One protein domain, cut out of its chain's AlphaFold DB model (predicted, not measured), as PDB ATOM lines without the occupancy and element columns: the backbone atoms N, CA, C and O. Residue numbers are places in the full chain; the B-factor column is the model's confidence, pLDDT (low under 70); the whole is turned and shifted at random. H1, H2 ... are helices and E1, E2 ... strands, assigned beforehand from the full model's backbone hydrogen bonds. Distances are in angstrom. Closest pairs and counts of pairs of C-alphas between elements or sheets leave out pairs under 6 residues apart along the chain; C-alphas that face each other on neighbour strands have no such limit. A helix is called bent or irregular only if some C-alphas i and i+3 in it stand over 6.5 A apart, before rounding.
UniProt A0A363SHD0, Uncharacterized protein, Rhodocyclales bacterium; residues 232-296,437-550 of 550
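Overview. This is residues 232 to 296 and 437 to 550 of the 550 residues of an uncharacterized protein of Rhodocyclales bacterium (UniProt A0A363SHD0). The long helix H1 is crossed near its first end, nearly at a right angle, by H6, and H4 and H5 pack on H6 there to make a core of crossed helices. Toward the other end of H1 the model is built more of links, with H3 and the short H7 touching no helix, and residues 510 to 543 run round the outside from H6 to H7. The printed part has 179 residues with seven named helices and one named strand, in the order H1, H2, H3, H4, E1, H5, H6, H7, and its class is mostly helix. It is compact, with a radius of gyration of the C-alphas of 16.3 A and spans of 44 by 33 by 32 A.

Along the chain. Find C-alpha 237 at (14.140, 30.698, 53.332); from there H1, residues 237 to 257, runs 30.5 A to C-alpha 257 at (17.099, 14.640, 27.516). Next come H2, residues 268 to 272, and H3, residues 284 to 294, 14.3 A long. After the cut look for H4, residues 442 to 451, 14.4 A long, and E1, residues 452 to 454. H5, residues 460 to 477, spans 22.4 A; it is irregular, with C-alphas 469 and 472 7.9 A apart, and has a kink of 64 degrees near residue 470. H6, residues 492 to 509, spans 24.5 A with a kink of 32 degrees near residue 503. H7, residues 544 to 548, ends at C-alpha 548, (20.500, 3.773, 26.043).

Arrangement. Start on H1, whose residues 238 to 246 touch residues 498 to 506 of H6; the closest C-alphas, those of Tyr 242 and Val 502, are 5.6 A apart, and the lines are about perpendicular at 74 degrees. H6 is the hub, touching four helices. It touches H4 at a steep tilt of 67 degrees, the same way, closest at the C-alphas of Ala 444 and Cys 500, 4.1 A. Its residues 492 to 496 touch residues 464 to 468 of H5, about perpendicular at 77 degrees, with the C-alphas of Ala 468 and Leu 492 closest at 6.0 A. Its residues 505 to 509 only just touch H2, with 3 pairs of C-alphas within 8 A, the closest being Ile 269 and Tyr 505 at 7.2 A. H1 also touches H4, with residues 237 to 242 alone, closest at the C-alphas of Phe 239 and Cys 451, 4.3 A. E1 pairs with no named strand, but residues 234 to 235 pair antiparallel with it. In H2 and H4 every O i to N i+4 pair is within hydrogen-bond range; the counts are 16 of 17 in H1, 6 of 7 in H3, 12 of 14 in H5 and in H6, and 0 of 1 in H7, which has 1 of 2 O i to N i+3 pairs within range.

Size, cuts and confidence. The C-alphas farthest apart, those of Pro 232 and Gly 296, are 46.9 A apart. Residues 297 to 436 are not printed, and C-alphas 296 and 437 stand 27.2 A apart across the cut. The links H2 to H3, H5 to H6 and H6 to H7 are long. Confidence is under 70 at residue 232, residues 456 to 459 and residues 548 to 550, the last being the chain's end.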
ATOM      1  N   PRO A 232      22.895  22.167  65.285       54.72
ATOM      2  CA  PRO A 232      22.544  23.547  65.654       54.72
ATOM      3  C   PRO A 232      22.413  24.539  64.473       54.72
ATOM      4  O   PRO A 232      22.224  25.736  64.718       54.72
ATOM      5  N   ALA A 233      22.524  24.097  63.213       73.44
ATOM      6  CA  ALA A 233      22.379  24.951  62.032       73.44
ATOM      7  C   ALA A 233      20.931  25.443  61.869       73.44
ATOM      8  O   ALA A 233      19.963  24.701  62.035       73.44
ATOM      9  N   LYS A 234      20.779  26.728  61.542       82.56
ATOM     10  CA  LYS A 234      19.485  27.405  61.400       82.56
ATOM     11  C   LYS A 234      19.253  27.772  59.934       82.56
ATOM     12  O   LYS A 234      19.828  28.775  59.482       82.56
ATOM     13  N   PRO A 235      18.443  27.000  59.190       92.12
ATOM     14  CA  PRO A 235      18.156  27.300  57.793       92.12
ATOM     15  C   PRO A 235      17.412  28.634  57.657       92.12
ATOM     16  O   PRO A 235      16.692  29.064  58.557       92.12
ATOM     17  N   SER A 236      17.617  29.305  56.530       95.12
ATOM     18  CA  SER A 236      16.839  30.454  56.069       95.12
ATOM     19  C   SER A 236      15.837  30.008  54.993       95.12
ATOM     20  O   SER A 236      15.853  28.860  54.550       95.12
ATOM     21  N   ILE A 237      15.028  30.941  54.483       95.25
ATOM     22  CA  ILE A 237      14.140  30.698  53.332       95.25
ATOM     23  C   ILE A 237      14.889  30.249  52.059       95.25
ATOM     24  O   ILE A 237      14.332  29.567  51.193       95.25
ATOM     25  N   VAL A 238      16.177  30.589  51.938       97.56
ATOM     26  CA  VAL A 238      16.993  30.198  50.782       97.56
ATOM     27  C   VAL A 238      17.346  28.708  50.833       97.56
ATOM     28  O   VAL A 238      17.555  28.111  49.782       97.56
ATOM     29  N   PHE A 239      17.331  28.065  52.005       97.62
ATOM     30  CA  PHE A 239      17.579  26.623  52.103       97.62
ATOM     31  C   PHE A 239      16.484  25.788  51.427       97.62
ATOM     32  O   PHE A 239      16.783  24.866  50.676       97.62
ATOM     33  N   ASP A 240      15.213  26.149  51.592       98.00
ATOM     34  CA  ASP A 240      14.134  25.491  50.843       98.00
ATOM     35  C   ASP A 240      14.247  25.793  49.339       98.00
ATOM     36  O   ASP A 240      13.965  24.945  48.489       98.00
ATOM     37  N   THR A 241      14.734  26.991  48.998       98.19
ATOM     38  CA  THR A 241      15.000  27.384  47.606       98.19
ATOM     39  C   THR A 241      16.124  26.563  46.984       98.19
ATOM     40  O   THR A 241      16.025  26.237  45.809       98.19
ATOM     41  N   TYR A 242      17.149  26.177  47.746       98.56
ATOM     42  CA  TYR A 242      18.228  25.300  47.288       98.56
ATOM     43  C   TYR A 242      17.684  23.974  46.747       98.56
ATOM     44  O   TYR A 242      17.995  23.597  45.618       98.56
ATOM     45  N   TRP A 243      16.806  23.307  47.501       98.50
ATOM     46  CA  TRP A 243      16.240  22.020  47.089       98.50
ATOM     47  C   TRP A 243      15.272  22.148  45.918       98.50
ATOM     48  O   TRP A 243      15.317  21.348  44.983       98.50
ATOM     49  N   ARG A 244      14.433  23.192  45.922       98.50
ATOM     50  CA  ARG A 244      13.523  23.478  44.800       98.50
ATOM     51  C   ARG A 244      14.285  23.820  43.526       98.50
ATOM     52  O   ARG A 244      13.926  23.335  42.459       98.50
ATOM     53  N   PHE A 245      15.361  24.594  43.641       98.31
ATOM     54  CA  PHE A 245      16.258  24.902  42.535       98.31
ATOM     55  C   PHE A 245      16.933  23.635  41.995       98.31
ATOM     56  O   PHE A 245      16.936  23.426  40.782       98.31
ATOM     57  N   ALA A 246      17.458  22.772  42.871       98.31
ATOM     58  CA  ALA A 246      18.085  21.514  42.471       98.31
ATOM     59  C   ALA A 246      17.117  20.637  41.658       98.31
ATOM     60  O   ALA A 246      17.462  20.191  40.564       98.31
ATOM     61  N   ALA A 247      15.886  20.464  42.147       98.38
ATOM     62  CA  ALA A 247      14.843  19.714  41.450       98.38
ATOM     63  C   ALA A 247      14.439  20.365  40.121       98.38
ATOM     64  O   ALA A 247      14.472  19.705  39.088       98.38
ATOM     65  N   ALA A 248      14.177  21.676  40.105       98.12
ATOM     66  CA  ALA A 248      13.804  22.389  38.884       98.12
ATOM     67  C   ALA A 248      14.897  22.308  37.803       98.12
ATOM     68  O   ALA A 248      14.611  22.141  36.615       98.12
ATOM     69  N   ARG A 249      16.178  22.391  38.191       97.75
ATOM     70  CA  ARG A 249      17.296  22.211  37.254       97.75
ATOM     71  C   ARG A 249      17.377  20.792  36.715       97.75
ATOM     72  O   ARG A 249      17.695  20.623  35.535       97.75
ATOM     73  N   GLN A 250      17.082  19.810  37.552       97.94
ATOM     74  CA  GLN A 250      17.077  18.410  37.169       97.94
ATOM     75  C   GLN A 250      15.899  18.061  36.246       97.94
ATOM     76  O   GLN A 250      16.083  17.342  35.265       97.94
ATOM     77  N   ASP A 251      14.732  18.665  36.456       97.75
ATOM     78  CA  ASP A 251      13.589  18.542  35.548       97.75
ATOM     79  C   ASP A 251      13.877  19.164  34.183       97.75
ATOM     80  O   ASP A 251      13.600  18.554  33.152       97.75
ATOM     81  N   VAL A 252      14.502  20.347  34.146       96.62
ATOM     82  CA  VAL A 252      14.961  20.950  32.883       96.62
ATOM     83  C   VAL A 252      15.964  20.038  32.173       96.62
ATOM     84  O   VAL A 252      15.922  19.922  30.949       96.62
ATOM     85  N   PHE A 253      16.880  19.404  32.910       96.19
ATOM     86  CA  PHE A 253      17.815  18.438  32.335       96.19
ATOM     87  C   PHE A 253      17.067  17.260  31.692       96.19
ATOM     88  O   PHE A 253      17.308  16.970  30.520       96.19
ATOM     89  N   PHE A 254      16.118  16.644  32.402       95.62
ATOM     90  CA  PHE A 254      15.374  15.507  31.869       95.62
ATOM     91  C   PHE A 254      14.423  15.871  30.729       95.62
ATOM     92  O   PHE A 254      14.397  15.149  29.743       95.62
ATOM     93  N   ARG A 255      13.726  17.012  30.783       95.06
ATOM     94  CA  ARG A 255      12.890  17.490  29.664       95.06
ATOM     95  C   ARG A 255      13.709  17.640  28.383       95.06
ATOM     96  O   ARG A 255      13.264  17.250  27.311       95.06
ATOM     97  N   ARG A 256      14.938  18.155  28.494       92.75
ATOM     98  CA  ARG A 256      15.868  18.258  27.359       92.75
ATOM     99  C   ARG A 256      16.365  16.899  26.889       92.75
ATOM    100  O   ARG A 256      16.467  16.687  25.686       92.75
ATOM    101  N   PHE A 257      16.698  16.012  27.822       91.25
ATOM    102  CA  PHE A 257      17.099  14.640  27.516       91.25
ATOM    103  C   PHE A 257      15.985  13.868  26.791       91.25
ATOM    104  O   PHE A 257      16.262  13.133  25.856       91.25
ATOM    105  N   GLU A 258      14.731  14.097  27.172       91.69
ATOM    106  CA  GLU A 258      13.530  13.467  26.608       91.69
ATOM    107  C   GLU A 258      13.043  14.141  25.314       91.69
ATOM    108  O   GLU A 258      11.997  13.778  24.790       91.69
ATOM    109  N   GLY A 259      13.785  15.120  24.784       90.38
ATOM    110  CA  GLY A 259      13.458  15.781  23.519       90.38
ATOM    111  C   GLY A 259      12.273  16.749  23.585       90.38
ATOM    112  O   GLY A 259      11.771  17.156  22.540       90.38
ATOM    113  N   ALA A 260      11.829  17.155  24.780       93.00
ATOM    114  CA  ALA A 260      10.736  18.112  24.916       93.00
ATOM    115  C   ALA A 260      11.113  19.485  24.314       93.00
ATOM    116  O   ALA A 260      12.258  19.940  24.473       93.00
ATOM    117  N   PRO A 261      10.169  20.183  23.658       91.88
ATOM    118  CA  PRO A 261      10.415  21.516  23.120       91.88
ATOM    119  C   PRO A 261      10.567  22.565  24.243       91.88
ATOM    120  O   PRO A 261      10.056  22.367  25.348       91.88
ATOM    121  N   PRO A 262      11.278  23.684  24.001       91.31
ATOM    122  CA  PRO A 262      11.307  24.809  24.934       91.31
ATOM    123  C   PRO A 262       9.942  25.539  24.995       91.31
ATOM    124  O   PRO A 262       9.214  25.521  24.004       91.31
ATOM    125  N   PRO A 263       9.626  26.250  26.099       93.81
ATOM    126  CA  PRO A 263      10.442  26.409  27.303       93.81
ATOM    127  C   PRO A 263      10.431  25.155  28.193       93.81
ATOM    128  O   PRO A 263       9.402  24.535  28.427       93.81
ATOM    129  N   TRP A 264      11.592  24.787  28.745       95.44
ATOM    130  CA  TRP A 264      11.722  23.587  29.590       95.44
ATOM    131  C   TRP A 264      11.329  23.809  31.054       95.44
ATOM    132  O   TRP A 264      11.438  22.889  31.856       95.44
ATOM    133  N   THR A 265      10.915  25.008  31.441       96.75
ATOM    134  CA  THR A 265      10.476  25.364  32.798       96.75
ATOM    135  C   THR A 265       9.680  26.653  32.726       96.75
ATOM    136  O   THR A 265       9.980  27.483  31.873       96.75
ATOM    137  N   ASP A 266       8.726  26.838  33.632       96.38
ATOM    138  CA  ASP A 266       7.955  28.077  33.769       96.38
ATOM    139  C   ASP A 266       8.643  29.093  34.695       96.38
ATOM    140  O   ASP A 266       8.161  30.208  34.871       96.38
ATOM    141  N   ASP A 267       9.788  28.735  35.292       97.31
ATOM    142  CA  ASP A 267      10.567  29.642  36.130       97.31
ATOM    143  C   ASP A 267      11.276  30.709  35.266       97.31
ATOM    144  O   ASP A 267      12.226  30.384  34.538       97.31
ATOM    145  N   PRO A 268      10.891  31.997  35.369       96.75
ATOM    146  CA  PRO A 268      11.449  33.052  34.528       96.75
ATOM    147  C   PRO A 268      12.941  33.300  34.796       96.75
ATOM    148  O   PRO A 268      13.669  33.730  33.898       96.75
ATOM    149  N   ILE A 269      13.437  33.003  36.004       97.06
ATOM    150  CA  ILE A 269      14.855  33.151  36.356       97.06
ATOM    151  C   ILE A 269      15.673  32.091  35.610       97.06
ATOM    152  O   ILE A 269      16.717  32.414  35.038       97.06
ATOM    153  N   LEU A 270      15.187  30.846  35.567       96.50
ATOM    154  CA  LEU A 270      15.843  29.744  34.854       96.50
ATOM    155  C   LEU A 270      15.753  29.876  33.327       96.50
ATOM    156  O   LEU A 270      16.649  29.400  32.631       96.50
ATOM    157  N   GLN A 271      14.710  30.525  32.801       95.25
ATOM    158  CA  GLN A 271      14.619  30.863  31.376       95.25
ATOM    159  C   GLN A 271      15.606  31.974  30.978       95.25
ATOM    160  O   GLN A 271      16.163  31.950  29.881       95.25
ATOM    161  N   THR A 272      15.833  32.943  31.871       95.75
ATOM    162  CA  THR A 272      16.621  34.150  31.574       95.75
ATOM    163  C   THR A 272      18.121  33.947  31.771       95.75
ATOM    164  O   THR A 272      18.928  34.414  30.963       95.75
ATOM    165  N   TYR A 273      18.529  33.265  32.845       96.25
ATOM    166  CA  TYR A 273      19.925  33.207  33.278       96.25
ATOM    167  C   TYR A 273      20.541  31.817  33.154       96.25
ATOM    168  O   TYR A 273      19.878  30.788  33.258       96.25
ATOM    169  N   LYS A 274      21.859  31.781  32.943       94.06
ATOM    170  CA  LYS A 274      22.603  30.529  32.810       94.06
ATOM    171  C   LYS A 274      22.941  29.938  34.182       94.06
ATOM    172  O   LYS A 274      23.664  30.563  34.956       94.06
ATOM    173  N   PHE A 275      22.532  28.688  34.392       95.81
ATOM    174  CA  PHE A 275      22.889  27.849  35.542       95.81
ATOM    175  C   PHE A 275      23.455  26.502  35.079       95.81
ATOM    176  O   PHE A 275      23.147  26.038  33.975       95.81
ATOM    177  N   THR A 276      24.268  25.863  35.917       95.12
ATOM    178  CA  THR A 276      24.716  24.476  35.701       95.12
ATOM    179  C   THR A 276      23.579  23.482  35.960       95.12
ATOM    180  O   THR A 276      22.478  23.860  36.374       95.12
ATOM    181  N   ASN A 277      23.781  22.210  35.632       97.62
ATOM    182  CA  ASN A 277      22.884  21.126  36.035       97.62
ATOM    183  C   ASN A 277      23.054  20.793  37.528       97.62
ATOM    184  O   ASN A 277      24.027  21.218  38.151       97.62
ATOM    185  N   ALA A 278      22.097  20.044  38.090       97.75
ATOM    186  CA  ALA A 278      22.174  19.588  39.478       97.75
ATOM    187  C   ALA A 278      23.358  18.634  39.689       97.75
ATOM    188  O   ALA A 278      24.085  18.768  40.665       97.75
ATOM    189  N   TYR A 279      23.593  17.743  38.723       98.44
ATOM    190  CA  TYR A 279      24.794  16.919  38.654       98.44
ATOM    191  C   TYR A 279      25.861  17.622  37.813       98.44
ATOM    192  O   TYR A 279      25.656  17.862  36.617       98.44
ATOM    193  N   ARG A 280      27.028  17.912  38.403       96.94
ATOM    194  CA  ARG A 280      28.148  18.591  37.716       96.94
ATOM    195  C   ARG A 280      28.569  17.845  36.455       96.94
ATOM    196  O   ARG A 280      28.882  18.458  35.431       96.94
ATOM    197  N   ALA A 281      28.599  16.517  36.531       97.62
ATOM    198  CA  ALA A 281      29.025  15.673  35.423       97.62
ATOM    199  C   ALA A 281      28.118  15.823  34.195       97.62
ATOM    200  O   ALA A 281      28.581  15.595  33.083       97.62
ATOM    201  N   SER A 282      26.865  16.255  34.365       97.44
ATOM    202  CA  SER A 282      25.902  16.460  33.277       97.44
ATOM    203  C   SER A 282      26.080  17.796  32.543       97.44
ATOM    204  O   SER A 282      25.430  18.033  31.524       97.44
ATOM    205  N   ASP A 283      26.923  18.707  33.036       95.75
ATOM    206  CA  ASP A 283      27.231  19.952  32.330       95.75
ATOM    207  C   ASP A 283      27.933  19.690  30.996       95.75
ATOM    208  O   ASP A 283      28.753  18.787  30.875       95.75
ATOM    209  N   ARG A 284      27.679  20.537  29.989       94.94
ATOM    210  CA  ARG A 284      28.233  20.369  28.632       94.94
ATOM    211  C   ARG A 284      29.756  20.214  28.604       94.94
ATOM    212  O   ARG A 284      30.265  19.388  27.856       94.94
ATOM    213  N   VAL A 285      30.467  21.023  29.389       95.88
ATOM    214  CA  VAL A 285      31.937  20.988  29.453       95.88
ATOM    215  C   VAL A 285      32.417  19.722  30.166       95.88
ATOM    216  O   VAL A 285      33.377  19.113  29.708       95.88
ATOM    217  N   SER A 286      31.728  19.287  31.225       97.56
ATOM    218  CA  SER A 286      32.020  18.026  31.921       97.56
ATOM    219  C   SER A 286      31.759  16.815  31.025       97.56
ATOM    220  O   SER A 286      32.604  15.939  30.934       97.56
ATOM    221  N   GLN A 287      30.641  16.792  30.298       97.69
ATOM    222  CA  GLN A 287      30.310  15.733  29.343       97.69
ATOM    223  C   GLN A 287      31.349  15.629  28.223       97.69
ATOM    224  O   GLN A 287      31.776  14.530  27.879       97.69
ATOM    225  N   TYR A 288      31.795  16.771  27.693       97.81
ATOM    226  CA  TYR A 288      32.864  16.795  26.700       97.81
ATOM    227  C   TYR A 288      34.193  16.296  27.285       97.81
ATOM    228  O   TYR A 288      34.843  15.459  26.669       97.81
ATOM    229  N   LEU A 289      34.574  16.751  28.487       98.44
ATOM    230  CA  LEU A 289      35.756  16.241  29.184       98.44
ATOM    231  C   LEU A 289      35.682  14.717  29.325       98.44
ATOM    232  O   LEU A 289      36.583  14.015  28.887       98.44
ATOM    233  N   ILE A 290      34.619  14.207  29.941       98.44
ATOM    234  CA  ILE A 290      34.491  12.788  30.262       98.44
ATOM    235  C   ILE A 290      34.556  11.974  28.965       98.44
ATOM    236  O   ILE A 290      35.433  11.135  28.802       98.44
ATOM    237  N   ARG A 291      33.696  12.262  27.992       97.19
ATOM    238  CA  ARG A 291      33.607  11.433  26.790       97.19
ATOM    239  C   ARG A 291      34.781  11.613  25.829       97.19
ATOM    240  O   ARG A 291      35.325  10.624  25.352       97.19
ATOM    241  N   ASN A 292      35.140  12.853  25.509       97.19
ATOM    242  CA  ASN A 292      36.035  13.145  24.388       97.19
ATOM    243  C   ASN A 292      37.490  13.296  24.836       97.19
ATOM    244  O   ASN A 292      38.392  12.953  24.080       97.19
ATOM    245  N   VAL A 293      37.722  13.799  26.051       98.12
ATOM    246  CA  VAL A 293      39.076  14.032  26.569       98.12
ATOM    247  C   VAL A 293      39.559  12.825  27.358       98.12
ATOM    248  O   VAL A 293      40.602  12.282  27.040       98.12
ATOM    249  N   ILE A 294      38.808  12.357  28.351       98.25
ATOM    250  CA  ILE A 294      39.253  11.266  29.226       98.25
ATOM    251  C   ILE A 294      39.184   9.931  28.481       98.25
ATOM    252  O   ILE A 294      40.195   9.248  28.318       98.25
ATOM    253  N   TYR A 295      38.004   9.564  27.979       97.62
ATOM    254  CA  TYR A 295      37.775   8.241  27.384       97.62
ATOM    255  C   TYR A 295      37.905   8.205  25.854       97.62
ATOM    256  O   TYR A 295      37.770   7.143  25.256       97.62
ATOM    257  N   GLY A 296      38.203   9.341  25.216       95.19
ATOM    258  CA  GLY A 296      38.356   9.453  23.761       95.19
ATOM    259  C   GLY A 296      39.768   9.197  23.221       95.19
ATOM    260  O   GLY A 296      40.003   9.456  22.048       95.19
ATOM    261  N   PHE A 437      35.470  13.570  50.337       87.44
ATOM    262  CA  PHE A 437      36.206  14.840  50.354       87.44
ATOM    263  C   PHE A 437      35.524  15.962  49.555       87.44
ATOM    264  O   PHE A 437      35.134  15.788  48.402       87.44
ATOM    265  N   VAL A 438      35.436  17.152  50.159       93.19
ATOM    266  CA  VAL A 438      34.914  18.367  49.518       93.19
ATOM    267  C   VAL A 438      35.616  19.612  50.032       93.19
ATOM    268  O   VAL A 438      35.975  19.684  51.206       93.19
ATOM    269  N   VAL A 439      35.791  20.593  49.144       89.31
ATOM    270  CA  VAL A 439      36.298  21.925  49.484       89.31
ATOM    271  C   VAL A 439      35.350  22.981  48.904       89.31
ATOM    272  O   VAL A 439      35.166  23.045  47.680       89.31
ATOM    273  N   PRO A 440      34.702  23.810  49.742       87.88
ATOM    274  CA  PRO A 440      33.802  24.847  49.263       87.88
ATOM    275  C   PRO A 440      34.575  25.931  48.499       87.88
ATOM    276  O   PRO A 440      35.593  26.445  48.955       87.88
ATOM    277  N   GLY A 441      34.073  26.294  47.319       88.94
ATOM    278  CA  GLY A 441      34.578  27.436  46.558       88.94
ATOM    279  C   GLY A 441      33.867  28.732  46.965       88.94
ATOM    280  O   GLY A 441      32.818  28.671  47.606       88.94
ATOM    281  N   PRO A 442      34.343  29.910  46.522       87.44
ATOM    282  CA  PRO A 442      33.778  31.201  46.930       87.44
ATOM    283  C   PRO A 442      32.263  31.337  46.713       87.44
ATOM    284  O   PRO A 442      31.560  31.848  47.575       87.44
ATOM    285  N   GLY A 443      31.744  30.838  45.585       90.88
ATOM    286  CA  GLY A 443      30.301  30.859  45.320       90.88
ATOM    287  C   GLY A 443      29.505  29.912  46.222       90.88
ATOM    288  O   GLY A 443      28.395  30.242  46.623       90.88
ATOM    289  N   ALA A 444      30.074  28.759  46.583       94.62
ATOM    290  CA  ALA A 444      29.436  27.839  47.519       94.62
ATOM    291  C   ALA A 444      29.387  28.432  48.936       94.62
ATOM    292  O   ALA A 444      28.357  28.326  49.592       94.62
ATOM    293  N   LEU A 445      30.450  29.121  49.374       91.31
ATOM    294  CA  LEU A 445      30.471  29.856  50.646       91.31
ATOM    295  C   LEU A 445      29.366  30.929  50.694       91.31
ATOM    296  O   LEU A 445      28.620  31.006  51.669       91.31
ATOM    297  N   ASP A 446      29.208  31.708  49.617       92.88
ATOM    298  CA  ASP A 446      28.105  32.668  49.470       92.88
ATOM    299  C   ASP A 446      26.730  31.984  49.570       92.88
ATOM    300  O   ASP A 446      25.839  32.459  50.279       92.88
ATOM    301  N   GLY A 447      26.557  30.849  48.888       96.69
ATOM    302  CA  GLY A 447      25.311  30.082  48.891       96.69
ATOM    303  C   GLY A 447      24.960  29.532  50.264       96.69
ATOM    304  O   GLY A 447      23.830  29.696  50.720       96.69
ATOM    305  N   ILE A 448      25.936  28.944  50.957       95.44
ATOM    306  CA  ILE A 448      25.785  28.453  52.331       95.44
ATOM    307  C   ILE A 448      25.384  29.601  53.254       95.44
ATOM    308  O   ILE A 448      24.427  29.463  54.017       95.44
ATOM    309  N   ARG A 449      26.041  30.764  53.140       93.69
ATOM    310  CA  ARG A 449      25.704  31.933  53.958       93.69
ATOM    311  C   ARG A 449      24.263  32.397  53.751       93.69
ATOM    312  O   ARG A 449      23.614  32.790  54.719       93.69
ATOM    313  N   LYS A 450      23.760  32.338  52.517       95.94
ATOM    314  CA  LYS A 450      22.361  32.663  52.217       95.94
ATOM    315  C   LYS A 450      21.407  31.596  52.732       95.94
ATOM    316  O   LYS A 450      20.382  31.957  53.300       95.94
ATOM    317  N   CYS A 451      21.727  30.313  52.565       96.75
ATOM    318  CA  CYS A 451      20.903  29.186  53.010       96.75
ATOM    319  C   CYS A 451      20.811  29.063  54.532       96.75
ATOM    320  O   CYS A 451      19.813  28.556  55.030       96.75
ATOM    321  N   PHE A 452      21.808  29.522  55.286       92.06
ATOM    322  CA  PHE A 452      21.850  29.336  56.734       92.06
ATOM    323  C   PHE A 452      22.112  30.651  57.466       92.06
ATOM    324  O   PHE A 452      23.166  31.280  57.351       92.06
ATOM    325  N   SER A 453      21.152  31.041  58.304       88.31
ATOM    326  CA  SER A 453      21.290  32.204  59.189       88.31
ATOM    327  C   SER A 453      22.371  31.986  60.257       88.31
ATOM    328  O   SER A 453      23.058  32.934  60.643       88.31
ATOM    329  N   SER A 454      22.564  30.729  60.671       81.38
ATOM    330  CA  SER A 454      23.628  30.251  61.556       81.38
ATOM    331  C   SER A 454      24.042  28.840  61.142       81.38
ATOM    332  O   SER A 454      23.169  28.017  60.871       81.38
ATOM    333  N   LEU A 455      25.342  28.538  61.144       73.81
ATOM    334  CA  LEU A 455      25.853  27.184  60.873       73.81
ATOM    335  C   LEU A 455      25.884  26.297  62.123       73.81
ATOM    336  O   LEU A 455      26.152  25.106  62.036       73.81
ATOM    337  N   GLY A 456      25.611  26.869  63.299       59.91
ATOM    338  CA  GLY A 456      25.490  26.077  64.516       59.91
ATOM    339  C   GLY A 456      26.768  25.365  64.949       59.91
ATOM    340  O   GLY A 456      26.686  24.274  65.491       59.91
ATOM    341  N   GLY A 457      27.942  25.940  64.690       50.94
ATOM    342  CA  GLY A 457      29.227  25.315  65.030       50.94
ATOM    343  C   GLY A 457      29.763  24.337  63.980       50.94
ATOM    344  O   GLY A 457      30.882  23.857  64.136       50.94
ATOM    345  N   LEU A 458      29.015  24.083  62.902       60.25
ATOM    346  CA  LEU A 458      29.533  23.426  61.702       60.25
ATOM    347  C   LEU A 458      30.301  24.434  60.838       60.25
ATOM    348  O   LEU A 458      29.925  25.607  60.772       60.25
ATOM    349  N   ASN A 459      31.344  23.970  60.151       68.06
ATOM    350  CA  ASN A 459      31.968  24.733  59.067       68.06
ATOM    351  C   ASN A 459      31.248  24.457  57.732       68.06
ATOM    352  O   ASN A 459      30.385  23.584  57.625       68.06
ATOM    353  N   GLU A 460      31.597  25.193  56.685       84.94
ATOM    354  CA  GLU A 460      30.952  25.100  55.375       84.94
ATOM    355  C   GLU A 460      31.147  23.734  54.699       84.94
ATOM    356  O   GLU A 460      30.254  23.258  53.998       84.94
ATOM    357  N   THR A 461      32.278  23.071  54.942       79.00
ATOM    358  CA  THR A 461      32.531  21.697  54.481       79.00
ATOM    359  C   THR A 461      31.567  20.712  55.142       79.00
ATOM    360  O   THR A 461      30.970  19.879  54.461       79.00
ATOM    361  N   ASP A 462      31.379  20.824  56.456       73.00
ATOM    362  CA  ASP A 462      30.461  19.986  57.227       73.00
ATOM    363  C   ASP A 462      29.008  20.243  56.813       73.00
ATOM    364  O   ASP A 462      28.232  19.300  56.682       73.00
ATOM    365  N   ILE A 463      28.653  21.496  56.508       86.94
ATOM    366  CA  ILE A 463      27.337  21.834  55.953       86.94
ATOM    367  C   ILE A 463      27.093  21.101  54.636       86.94
ATOM    368  O   ILE A 463      26.027  20.517  54.469       86.94
ATOM    369  N   ILE A 464      28.061  21.082  53.712       89.44
ATOM    370  CA  ILE A 464      27.899  20.363  52.440       89.44
ATOM    371  C   ILE A 464      27.670  18.866  52.679       89.44
ATOM    372  O   ILE A 464      26.783  18.291  52.051       89.44
ATOM    373  N   LYS A 465      28.414  18.253  53.608       80.62
ATOM    374  CA  LYS A 465      28.230  16.839  53.976       80.62
ATOM    375  C   LYS A 465      26.843  16.577  54.551       80.62
ATOM    376  O   LYS A 465      26.124  15.731  54.037       80.62
ATOM    377  N   VAL A 466      26.418  17.378  55.529       80.00
ATOM    378  CA  VAL A 466      25.088  17.265  56.145       80.00
ATOM    379  C   VAL A 466      23.975  17.439  55.111       80.00
ATOM    380  O   VAL A 466      22.979  16.721  55.154       80.00
ATOM    381  N   VAL A 467      24.122  18.381  54.177       91.31
ATOM    382  CA  VAL A 467      23.158  18.585  53.088       91.31
ATOM    383  C   VAL A 467      23.102  17.371  52.165       91.31
ATOM    384  O   VAL A 467      22.004  16.908  51.859       91.31
ATOM    385  N   ALA A 468      24.250  16.818  51.772       92.50
ATOM    386  CA  ALA A 468      24.302  15.630  50.928       92.50
ATOM    387  C   ALA A 468      23.681  14.402  51.619       92.50
ATOM    388  O   ALA A 468      22.829  13.738  51.026       92.50
ATOM    389  N   ASP A 469      24.016  14.153  52.888       83.62
ATOM    390  CA  ASP A 469      23.499  13.024  53.678       83.62
ATOM    391  C   ASP A 469      21.980  13.096  53.888       83.62
ATOM    392  O   ASP A 469      21.302  12.083  54.078       83.62
ATOM    393  N   ARG A 470      21.413  14.305  53.854       86.25
ATOM    394  CA  ARG A 470      19.990  14.548  54.113       86.25
ATOM    395  C   ARG A 470      19.130  14.713  52.875       86.25
ATOM    396  O   ARG A 470      17.923  14.876  53.040       86.25
ATOM    397  N   GLN A 471      19.696  14.658  51.673       94.25
ATOM    398  CA  GLN A 471      18.976  14.981  50.438       94.25
ATOM    399  C   GLN A 471      17.604  14.295  50.330       94.25
ATOM    400  O   GLN A 471      16.608  14.965  50.082       94.25
ATOM    401  N   ALA A 472      17.515  12.995  50.640       90.62
ATOM    402  CA  ALA A 472      16.253  12.252  50.605       90.62
ATOM    403  C   ALA A 472      15.215  12.803  51.600       90.62
ATOM    404  O   ALA A 472      14.072  13.051  51.224       90.62
ATOM    405  N   LYS A 473      15.633  13.068  52.846       89.62
ATOM    406  CA  LYS A 473      14.766  13.627  53.896       89.62
ATOM    407  C   LYS A 473      14.296  15.036  53.555       89.62
ATOM    408  O   LYS A 473      13.173  15.402  53.878       89.62
ATOM    409  N   GLU A 474      15.147  15.845  52.931       95.62
ATOM    410  CA  GLU A 474      14.785  17.208  52.539       95.62
ATOM    411  C   GLU A 474      13.840  17.230  51.336       95.62
ATOM    412  O   GLU A 474      12.905  18.030  51.315       95.62
ATOM    413  N   PHE A 475      14.027  16.326  50.369       96.62
ATOM    414  CA  PHE A 475      13.068  16.143  49.283       96.62
ATOM    415  C   PHE A 475      11.702  15.706  49.816       96.62
ATOM    416  O   PHE A 475      10.699  16.335  49.482       96.62
ATOM    417  N   GLU A 476      11.665  14.716  50.709       95.38
ATOM    418  CA  GLU A 476      10.438  14.260  51.371       95.38
ATOM    419  C   GLU A 476       9.767  15.389  52.166       95.38
ATOM    420  O   GLU A 476       8.596  15.694  51.936       95.38
ATOM    421  N   ARG A 477      10.523  16.089  53.027       96.25
ATOM    422  CA  ARG A 477      10.028  17.222  53.832       96.25
ATOM    423  C   ARG A 477       9.362  18.297  52.976       96.25
ATOM    424  O   ARG A 477       8.412  18.938  53.415       96.25
ATOM    425  N   LEU A 478       9.892  18.536  51.779       97.25
ATOM    426  CA  LEU A 478       9.426  19.584  50.876       97.25
ATOM    427  C   LEU A 478       8.416  19.101  49.829       97.25
ATOM    428  O   LEU A 478       8.024  19.922  48.989       97.25
ATOM    429  N   GLY A 479       8.025  17.820  49.859       97.62
ATOM    430  CA  GLY A 479       7.141  17.198  48.871       97.62
ATOM    431  C   GLY A 479       7.724  17.194  47.454       97.62
ATOM    432  O   GLY A 479       6.987  17.301  46.479       97.62
ATOM    433  N   ILE A 480       9.053  17.158  47.327       97.88
ATOM    434  CA  ILE A 480       9.764  17.216  46.048       97.88
ATOM    435  C   ILE A 480      10.006  15.795  45.541       97.88
ATOM    436  O   ILE A 480      10.714  15.015  46.173       97.88
ATOM    437  N   ASN A 481       9.506  15.488  44.346       95.25
ATOM    438  CA  ASN A 481       9.884  14.273  43.632       95.25
ATOM    439  C   ASN A 481      11.167  14.512  42.818       95.25
ATOM    440  O   ASN A 481      11.114  14.946  41.667       95.25
ATOM    441  N   PHE A 482      12.330  14.281  43.425       97.25
ATOM    442  CA  PHE A 482      13.610  14.509  42.757       97.25
ATOM    443  C   PHE A 482      13.982  13.351  41.821       97.25
ATOM    444  O   PHE A 482      14.212  12.222  42.256       97.25
ATOM    445  N   ARG A 483      14.119  13.644  40.522       95.69
ATOM    446  CA  ARG A 483      14.601  12.679  39.523       95.69
ATOM    447  C   ARG A 483      16.121  12.524  39.627       95.69
ATOM    448  O   ARG A 483      16.869  13.310  39.053       95.69
ATOM    449  N   SER A 484      16.595  11.507  40.340       96.44
ATOM    450  CA  SER A 484      18.033  11.220  40.440       96.44
ATOM    451  C   SER A 484      18.675  10.913  39.076       96.44
ATOM    452  O   SER A 484      17.992  10.725  38.065       96.44
ATOM    453  N   LEU A 485      20.006  10.846  39.030       96.06
ATOM    454  CA  LEU A 485      20.749  10.448  37.834       96.06
ATOM    455  C   LEU A 485      20.721   8.916  37.678       96.06
ATOM    456  O   LEU A 485      21.714   8.236  37.925       96.06
ATOM    457  N   TRP A 486      19.543   8.386  37.330       95.38
ATOM    458  CA  TRP A 486      19.249   6.949  37.214       95.38
ATOM    459  C   TRP A 486      19.658   6.140  38.454       95.38
ATOM    460  O   TRP A 486      20.382   5.154  38.370       95.38
ATOM    461  N   GLY A 487      19.207   6.583  39.628       93.38
ATOM    462  CA  GLY A 487      19.488   5.927  40.907       93.38
ATOM    463  C   GLY A 487      20.731   6.457  41.622       93.38
ATOM    464  O   GLY A 487      20.847   6.269  42.830       93.38
ATOM    465  N   ARG A 488      21.624   7.185  40.936       96.06
ATOM    466  CA  ARG A 488      22.775   7.834  41.584       96.06
ATOM    467  C   ARG A 488      22.321   9.065  42.393       96.06
ATOM    468  O   ARG A 488      21.791  10.000  41.786       96.06
ATOM    469  N   PRO A 489      22.534   9.121  43.721       96.81
ATOM    470  CA  PRO A 489      22.215  10.304  44.524       96.81
ATOM    471  C   PRO A 489      23.188  11.456  44.232       96.81
ATOM    472  O   PRO A 489      24.267  11.235  43.673       96.81
ATOM    473  N   LEU A 490      22.819  12.681  44.615       98.31
ATOM    474  CA  LEU A 490      23.723  13.834  44.561       98.31
ATOM    475  C   LEU A 490      24.962  13.549  45.419       98.31
ATOM    476  O   LEU A 490      24.829  13.109  46.562       98.31
ATOM    477  N   GLN A 491      26.146  13.804  44.866       97.88
ATOM    478  CA  GLN A 491      27.419  13.666  45.575       97.88
ATOM    479  C   GLN A 491      27.822  14.991  46.244       97.88
ATOM    480  O   GLN A 491      27.202  16.035  46.008       97.88
ATOM    481  N   LEU A 492      28.895  14.997  47.046       96.88
ATOM    482  CA  LEU A 492      29.364  16.226  47.706       96.88
ATOM    483  C   LEU A 492      29.686  17.349  46.714       96.88
ATOM    484  O   LEU A 492      29.351  18.506  46.970       96.88
ATOM    485  N   ILE A 493      30.302  17.020  45.574       97.38
ATOM    486  CA  ILE A 493      30.603  18.004  44.526       97.38
ATOM    487  C   ILE A 493      29.331  18.604  43.916       97.38
ATOM    488  O   ILE A 493      29.291  19.802  43.639       97.38
ATOM    489  N   ASP A 494      28.286  17.800  43.735       98.50
ATOM    490  CA  ASP A 494      27.006  18.265  43.204       98.50
ATOM    491  C   ASP A 494      26.345  19.217  44.205       98.50
ATOM    492  O   ASP A 494      25.933  20.320  43.846       98.50
ATOM    493  N   CYS A 495      26.349  18.848  45.489       98.19
ATOM    494  CA  CYS A 495      25.801  19.680  46.555       98.19
ATOM    495  C   CYS A 495      26.562  21.008  46.705       98.19
ATOM    496  O   CYS A 495      25.941  22.064  46.855       98.19
ATOM    497  N   GLN A 496      27.894  20.968  46.618       96.62
ATOM    498  CA  GLN A 496      28.762  22.147  46.616       96.62
ATOM    499  C   GLN A 496      28.460  23.064  45.419       96.62
ATOM    500  O   GLN A 496      28.326  24.279  45.593       96.62
ATOM    501  N   ASN A 497      28.290  22.494  44.223       96.94
ATOM    502  CA  ASN A 497      27.955  23.254  43.022       96.94
ATOM    503  C   ASN A 497      26.560  23.880  43.122       96.94
ATOM    504  O   ASN A 497      26.388  25.051  42.783       96.94
ATOM    505  N   LEU A 498      25.581  23.150  43.655       98.44
ATOM    506  CA  LEU A 498      24.239  23.670  43.909       98.44
ATOM    507  C   LEU A 498      24.260  24.871  44.863       98.44
ATOM    508  O   LEU A 498      23.491  25.807  44.657       98.44
ATOM    509  N   PHE A 499      25.170  24.923  45.846       98.12
ATOM    510  CA  PHE A 499      25.320  26.121  46.682       98.12
ATOM    511  C   PHE A 499      25.832  27.319  45.872       98.12
ATOM    512  O   PHE A 499      25.335  28.434  46.022       98.12
ATOM    513  N   CYS A 500      26.780  27.100  44.960       95.56
ATOM    514  CA  CYS A 500      27.254  28.151  44.059       95.56
ATOM    515  C   CYS A 500      26.138  28.687  43.147       95.56
ATOM    516  O   CYS A 500      26.045  29.892  42.900       95.56
ATOM    517  N   GLU A 501      25.272  27.807  42.647       96.88
ATOM    518  CA  GLU A 501      24.169  28.209  41.777       96.88
ATOM    519  C   GLU A 501      22.992  28.827  42.542       96.88
ATOM    520  O   GLU A 501      22.434  29.824  42.073       96.88
ATOM    521  N   VAL A 502      22.649  28.319  43.735       96.88
ATOM    522  CA  VAL A 502      21.583  28.913  44.554       96.88
ATOM    523  C   VAL A 502      21.961  30.317  45.005       96.88
ATOM    524  O   VAL A 502      21.086  31.175  45.054       96.88
ATOM    525  N   ASP A 503      23.246  30.603  45.259       95.44
ATOM    526  CA  ASP A 503      23.692  31.971  45.521       95.44
ATOM    527  C   ASP A 503      23.266  32.903  44.385       95.44
ATOM    528  O   ASP A 503      22.640  33.932  44.643       95.44
ATOM    529  N   LYS A 504      23.562  32.533  43.131       94.56
ATOM    530  CA  LYS A 504      23.189  33.322  41.950       94.56
ATOM    531  C   LYS A 504      21.675  33.454  41.843       94.56
ATOM    532  O   LYS A 504      21.192  34.570  41.691       94.56
ATOM    533  N   TYR A 505      20.948  32.343  41.948       97.06
ATOM    534  CA  TYR A 505      19.493  32.303  41.811       97.06
ATOM    535  C   TYR A 505      18.802  33.176  42.874       97.06
ATOM    536  O   TYR A 505      17.936  33.996  42.563       97.06
ATOM    537  N   ALA A 506      19.259  33.084  44.125       96.06
ATOM    538  CA  ALA A 506      18.726  33.840  45.250       96.06
ATOM    539  C   ALA A 506      18.935  35.355  45.113       96.06
ATOM    540  O   ALA A 506      18.155  36.101  45.684       96.06
ATOM    541  N   ARG A 507      19.906  35.839  44.321       94.19
ATOM    542  CA  ARG A 507      20.062  37.289  44.061       94.19
ATOM    543  C   ARG A 507      18.821  37.912  43.423       94.19
ATOM    544  O   ARG A 507      18.583  39.097  43.609       94.19
ATOM    545  N   VAL A 508      18.070  37.124  42.652       94.94
ATOM    546  CA  VAL A 508      16.831  37.563  41.997       94.94
ATOM    547  C   VAL A 508      15.613  37.121  42.802       94.94
ATOM    548  O   VAL A 508      14.703  37.913  43.007       94.94
ATOM    549  N   LYS A 509      15.591  35.867  43.279       96.19
ATOM    550  CA  LYS A 509      14.431  35.320  43.999       96.19
ATOM    551  C   LYS A 509      14.255  35.898  45.408       96.19
ATOM    552  O   LYS A 509      13.124  36.050  45.851       96.19
ATOM    553  N   HIS A 510      15.362  36.189  46.090       95.19
ATOM    554  CA  HIS A 510      15.429  36.651  47.482       95.19
ATOM    555  C   HIS A 510      16.390  37.846  47.592       95.19
ATOM    556  O   HIS A 510      17.452  37.720  48.209       95.19
ATOM    557  N   PRO A 511      16.069  38.993  46.965       91.44
ATOM    558  CA  PRO A 511      16.993  40.126  46.855       91.44
ATOM    559  C   PRO A 511      17.419  40.699  48.216       91.44
ATOM    560  O   PRO A 511      18.522  41.233  48.330       91.44
ATOM    561  N   ASP A 512      16.595  40.521  49.251       91.56
ATOM    562  CA  ASP A 512      16.866  40.984  50.616       91.56
ATOM    563  C   ASP A 512      17.872  40.099  51.378       91.56
ATOM    564  O   ASP A 512      18.369  40.482  52.438       91.56
ATOM    565  N   VAL A 513      18.208  38.910  50.855       89.44
ATOM    566  CA  VAL A 513      19.150  37.980  51.494       89.44
ATOM    567  C   VAL A 513      20.548  38.152  50.901       89.44
ATOM    568  O   VAL A 513      20.832  37.782  49.757       89.44
ATOM    569  N   THR A 514      21.467  38.677  51.707       83.62
ATOM    570  CA  THR A 514      22.836  38.987  51.281       83.62
ATOM    571  C   THR A 514      23.803  37.815  51.482       83.62
ATOM    572  O   THR A 514      23.727  37.058  52.448       83.62
ATOM    573  N   GLY A 515      24.722  37.656  50.524       81.50
ATOM    574  CA  GLY A 515      25.882  36.764  50.640       81.50
ATOM    575  C   GLY A 515      27.106  37.495  51.202       81.50
ATOM    576  O   GLY A 515      27.059  38.694  51.467       81.50
ATOM    577  N   ILE A 516      28.224  36.784  51.314       78.00
ATOM    578  CA  ILE A 516      29.536  37.299  51.732       78.00
ATOM    579  C   ILE A 516      30.057  38.339  50.729       78.00
ATOM    580  O   ILE A 516      30.528  39.402  51.118       78.00
ATOM    581  N   SER A 517      29.957  38.058  49.426       77.25
ATOM    582  CA  SER A 517      30.523  38.910  48.370       77.25
ATOM    583  C   SER A 517      29.666  40.125  47.995       77.25
ATOM    584  O   SER A 517      30.046  40.875  47.092       77.25
ATOM    585  N   LEU A 518      28.502  40.308  48.639       81.50
ATOM    586  CA  LEU A 518      27.523  41.381  48.384       81.50
ATOM    587  C   LEU A 518      27.077  41.509  46.911       81.50
ATOM    588  O   LEU A 518      26.552  42.536  46.483       81.50
ATOM    589  N   ARG A 519      27.271  40.463  46.100       82.94
ATOM    590  CA  ARG A 519      26.884  40.461  44.685       82.94
ATOM    591  C   ARG A 519      25.368  40.397  44.547       82.94
ATOM    592  O   ARG A 519      24.743  39.448  45.008       82.94
ATOM    593  N   THR A 520      24.807  41.345  43.802       81.44
ATOM    594  CA  THR A 520      23.353  41.491  43.614       81.44
ATOM    595  C   THR A 520      22.860  41.126  42.214       81.44
ATOM    596  O   THR A 520      21.666  40.959  42.012       81.44
ATOM    597  N   ARG A 521      23.750  40.972  41.223       84.69
ATOM    598  CA  ARG A 521      23.363  40.709  39.821       84.69
ATOM    599  C   ARG A 521      23.880  39.368  39.307       84.69
ATOM    600  O   ARG A 521      24.955  38.904  39.706       84.69
ATOM    601  N   ILE A 522      23.141  38.768  38.376       87.56
ATOM    602  CA  ILE A 522      23.600  37.639  37.560       87.56
ATOM    603  C   ILE A 522      24.103  38.201  36.228       87.56
ATOM    604  O   ILE A 522      23.408  38.961  35.568       87.56
ATOM    605  N   LYS A 523      25.346  37.875  35.852       84.94
ATOM    606  CA  LYS A 523      25.994  38.457  34.659       84.94
ATOM    607  C   LYS A 523      25.736  37.677  33.368       84.94
ATOM    608  O   LYS A 523      25.924  38.224  32.289       84.94
ATOM    609  N   GLN A 524      25.415  36.386  33.466       88.69
ATOM    610  CA  GLN A 524      25.337  35.495  32.309       88.69
ATOM    611  C   GLN A 524      23.887  35.149  31.987       88.69
ATOM    612  O   GLN A 524      23.238  34.425  32.741       88.69
ATOM    613  N   ASN A 525      23.422  35.621  30.833       91.25
ATOM    614  CA  ASN A 525      22.128  35.234  30.286       91.25
ATOM    615  C   ASN A 525      22.208  33.836  29.669       91.25
ATOM    616  O   ASN A 525      23.243  33.431  29.123       91.25
ATOM    617  N   PHE A 526      21.107  33.100  29.759       90.62
ATOM    618  CA  PHE A 526      20.959  31.822  29.096       90.62
ATOM    619  C   PHE A 526      20.862  32.032  27.583       90.62
ATOM    620  O   PHE A 526      20.206  32.948  27.093       90.62
ATOM    621  N   ARG A 527      21.553  31.177  26.832       87.62
ATOM    622  CA  ARG A 527      21.435  31.086  25.376       87.62
ATOM    623  C   ARG A 527      21.361  29.617  25.014       87.62
ATOM    624  O   ARG A 527      22.205  28.831  25.456       87.62
ATOM    625  N   ILE A 528      20.363  29.254  24.217       85.00
ATOM    626  CA  ILE A 528      20.204  27.881  23.747       85.00
ATOM    627  C   ILE A 528      21.418  27.525  22.890       85.00
ATOM    628  O   ILE A 528      21.792  28.246  21.970       85.00
ATOM    629  N   THR A 529      22.052  26.402  23.215       84.38
ATOM    630  CA  THR A 529      23.062  25.788  22.353       84.38
ATOM    631  C   THR A 529      22.374  24.668  21.578       84.38
ATOM    632  O   THR A 529      22.002  23.680  22.220       84.38
ATOM    633  N   PRO A 530      22.193  24.800  20.251       74.69
ATOM    634  CA  PRO A 530      21.354  23.892  19.466       74.69
ATOM    635  C   PRO A 530      21.935  22.481  19.375       74.69
ATOM    636  O   PRO A 530      21.188  21.516  19.287       74.69
ATOM    637  N   LYS A 531      23.267  22.338  19.457       81.56
ATOM    638  CA  LYS A 531      23.925  21.031  19.391       81.56
ATOM    639  C   LYS A 531      23.521  20.169  20.600       81.56
ATOM    640  O   LYS A 531      23.875  20.546  21.730       81.56
ATOM    641  N   PRO A 532      22.833  19.029  20.412       79.44
ATOM    642  CA  PRO A 532      22.491  18.134  21.511       79.44
ATOM    643  C   PRO A 532      23.759  17.587  22.180       79.44
ATOM    644  O   PRO A 532      24.846  17.592  21.600       79.44
ATOM    645  N   ILE A 533      23.636  17.174  23.440       84.00
ATOM    646  CA  ILE A 533      24.713  16.506  24.175       84.00
ATOM    647  C   ILE A 533      24.360  15.028  24.192       84.00
ATOM    648  O   ILE A 533      23.311  14.661  24.712       84.00
ATOM    649  N   SER A 534      25.224  14.190  23.630       88.25
ATOM    650  CA  SER A 534      25.074  12.746  23.765       88.25
ATOM    651  C   SER A 534      25.680  12.335  25.104       88.25
ATOM    652  O   SER A 534      26.904  12.336  25.266       88.25
ATOM    653  N   LEU A 535      24.791  12.097  26.071       94.00
ATOM    654  CA  LEU A 535      25.151  11.873  27.463       94.00
ATOM    655  C   LEU A 535      25.959  10.592  27.631       94.00
ATOM    656  O   LEU A 535      25.585   9.539  27.118       94.00
ATOM    657  N   TRP A 536      27.051  10.700  28.371       96.06
ATOM    658  CA  TRP A 536      27.916   9.588  28.714       96.06
ATOM    659  C   TRP A 536      28.696   9.933  29.986       96.06
ATOM    660  O   TRP A 536      29.267  11.019  30.115       96.06
ATOM    661  N   TYR A 537      28.678   9.030  30.958       97.50
ATOM    662  CA  TYR A 537      29.238   9.236  32.293       97.50
ATOM    663  C   TYR A 537      30.389   8.261  32.552       97.50
ATOM    664  O   TYR A 537      30.526   7.280  31.815       97.50
ATOM    665  N   PRO A 538      31.213   8.487  33.596       97.62
ATOM    666  CA  PRO A 538      32.281   7.564  33.961       97.62
ATOM    667  C   PRO A 538      31.759   6.118  34.052       97.62
ATOM    668  O   PRO A 538      30.814   5.870  34.804       97.62
ATOM    669  N   PRO A 539      32.343   5.142  33.327       96.06
ATOM    670  CA  PRO A 539      31.859   3.759  33.305       96.06
ATOM    671  C   PRO A 539      31.769   3.117  34.689       96.06
ATOM    672  O   PRO A 539      30.861   2.332  34.948       96.06
ATOM    673  N   LYS A 540      32.655   3.515  35.609       95.31
ATOM    674  CA  LYS A 540      32.650   3.074  37.009       95.31
ATOM    675  C   LYS A 540      31.362   3.408  37.769       95.31
ATOM    676  O   LYS A 540      31.055   2.760  38.760       95.31
ATOM    677  N   TRP A 541      30.562   4.357  37.280       96.12
ATOM    678  CA  TRP A 541      29.245   4.659  37.844       96.12
ATOM    679  C   TRP A 541      28.153   3.678  37.413       96.12
ATOM    680  O   TRP A 541      27.095   3.671  38.030       96.12
ATOM    681  N   LYS A 542      28.384   2.859  36.374       95.12
ATOM    682  CA  LYS A 542      27.461   1.809  35.898       95.12
ATOM    683  C   LYS A 542      26.046   2.304  35.548       95.12
ATOM    684  O   LYS A 542      25.076   1.569  35.695       95.12
ATOM    685  N   ILE A 543      25.924   3.544  35.062       95.25
ATOM    686  CA  ILE A 543      24.630   4.142  34.666       95.25
ATOM    687  C   ILE A 543      24.429   4.270  33.153       95.25
ATOM    688  O   ILE A 543      23.319   4.555  32.724       95.25
ATOM    689  N   ASN A 544      25.465   4.067  32.331       95.00
ATOM    690  CA  ASN A 544      25.384   4.336  30.887       95.00
ATOM    691  C   ASN A 544      24.349   3.453  30.164       95.00
ATOM    692  O   ASN A 544      23.650   3.945  29.279       95.00
ATOM    693  N   ASP A 545      24.169   2.202  30.590       92.06
ATOM    694  CA  ASP A 545      23.178   1.286  30.001       92.06
ATOM    695  C   ASP A 545      21.733   1.730  30.278       92.06
ATOM    696  O   ASP A 545      20.817   1.415  29.521       92.06
ATOM    697  N   LEU A 546      21.511   2.496  31.351       89.62
ATOM    698  CA  LEU A 546      20.198   3.046  31.710       89.62
ATOM    699  C   LEU A 546      19.815   4.252  30.837       89.62
ATOM    700  O   LEU A 546      18.649   4.639  30.798       89.62
ATOM    701  N   ILE A 547      20.788   4.830  30.129       88.19
ATOM    702  CA  ILE A 547      20.598   5.962  29.215       88.19
ATOM    703  C   ILE A 547      20.152   5.464  27.839       88.19
ATOM    704  O   ILE A 547      19.302   6.092  27.218       88.19
ATOM    705  N   GLN A 548      20.721   4.342  27.381       67.88
ATOM    706  CA  GLN A 548      20.500   3.773  26.043       67.88
ATOM    707  C   GLN A 548      19.210   2.951  25.914       67.88
ATOM    708  O   GLN A 548      18.789   2.660  24.803       67.88
ATOM    709  N   LYS A 549      18.568   2.569  27.024       56.12
ATOM    710  CA  LYS A 549      17.303   1.808  27.029       56.12
ATOM    711  C   LYS A 549      16.062   2.651  26.659       56.12
ATOM    712  O   LYS A 549      14.963   2.333  27.108       56.12
ATOM    713  N   LYS A 550      16.223   3.723  25.880       49.81
ATOM    714  CA  LYS A 550      15.135   4.574  25.379       49.81
ATOM    715  C   LYS A 550      15.264   4.815  23.886       49.81
ATOM    716  O   LYS A 550      16.402   5.089  23.444       49.81
TER     717      LYS A 550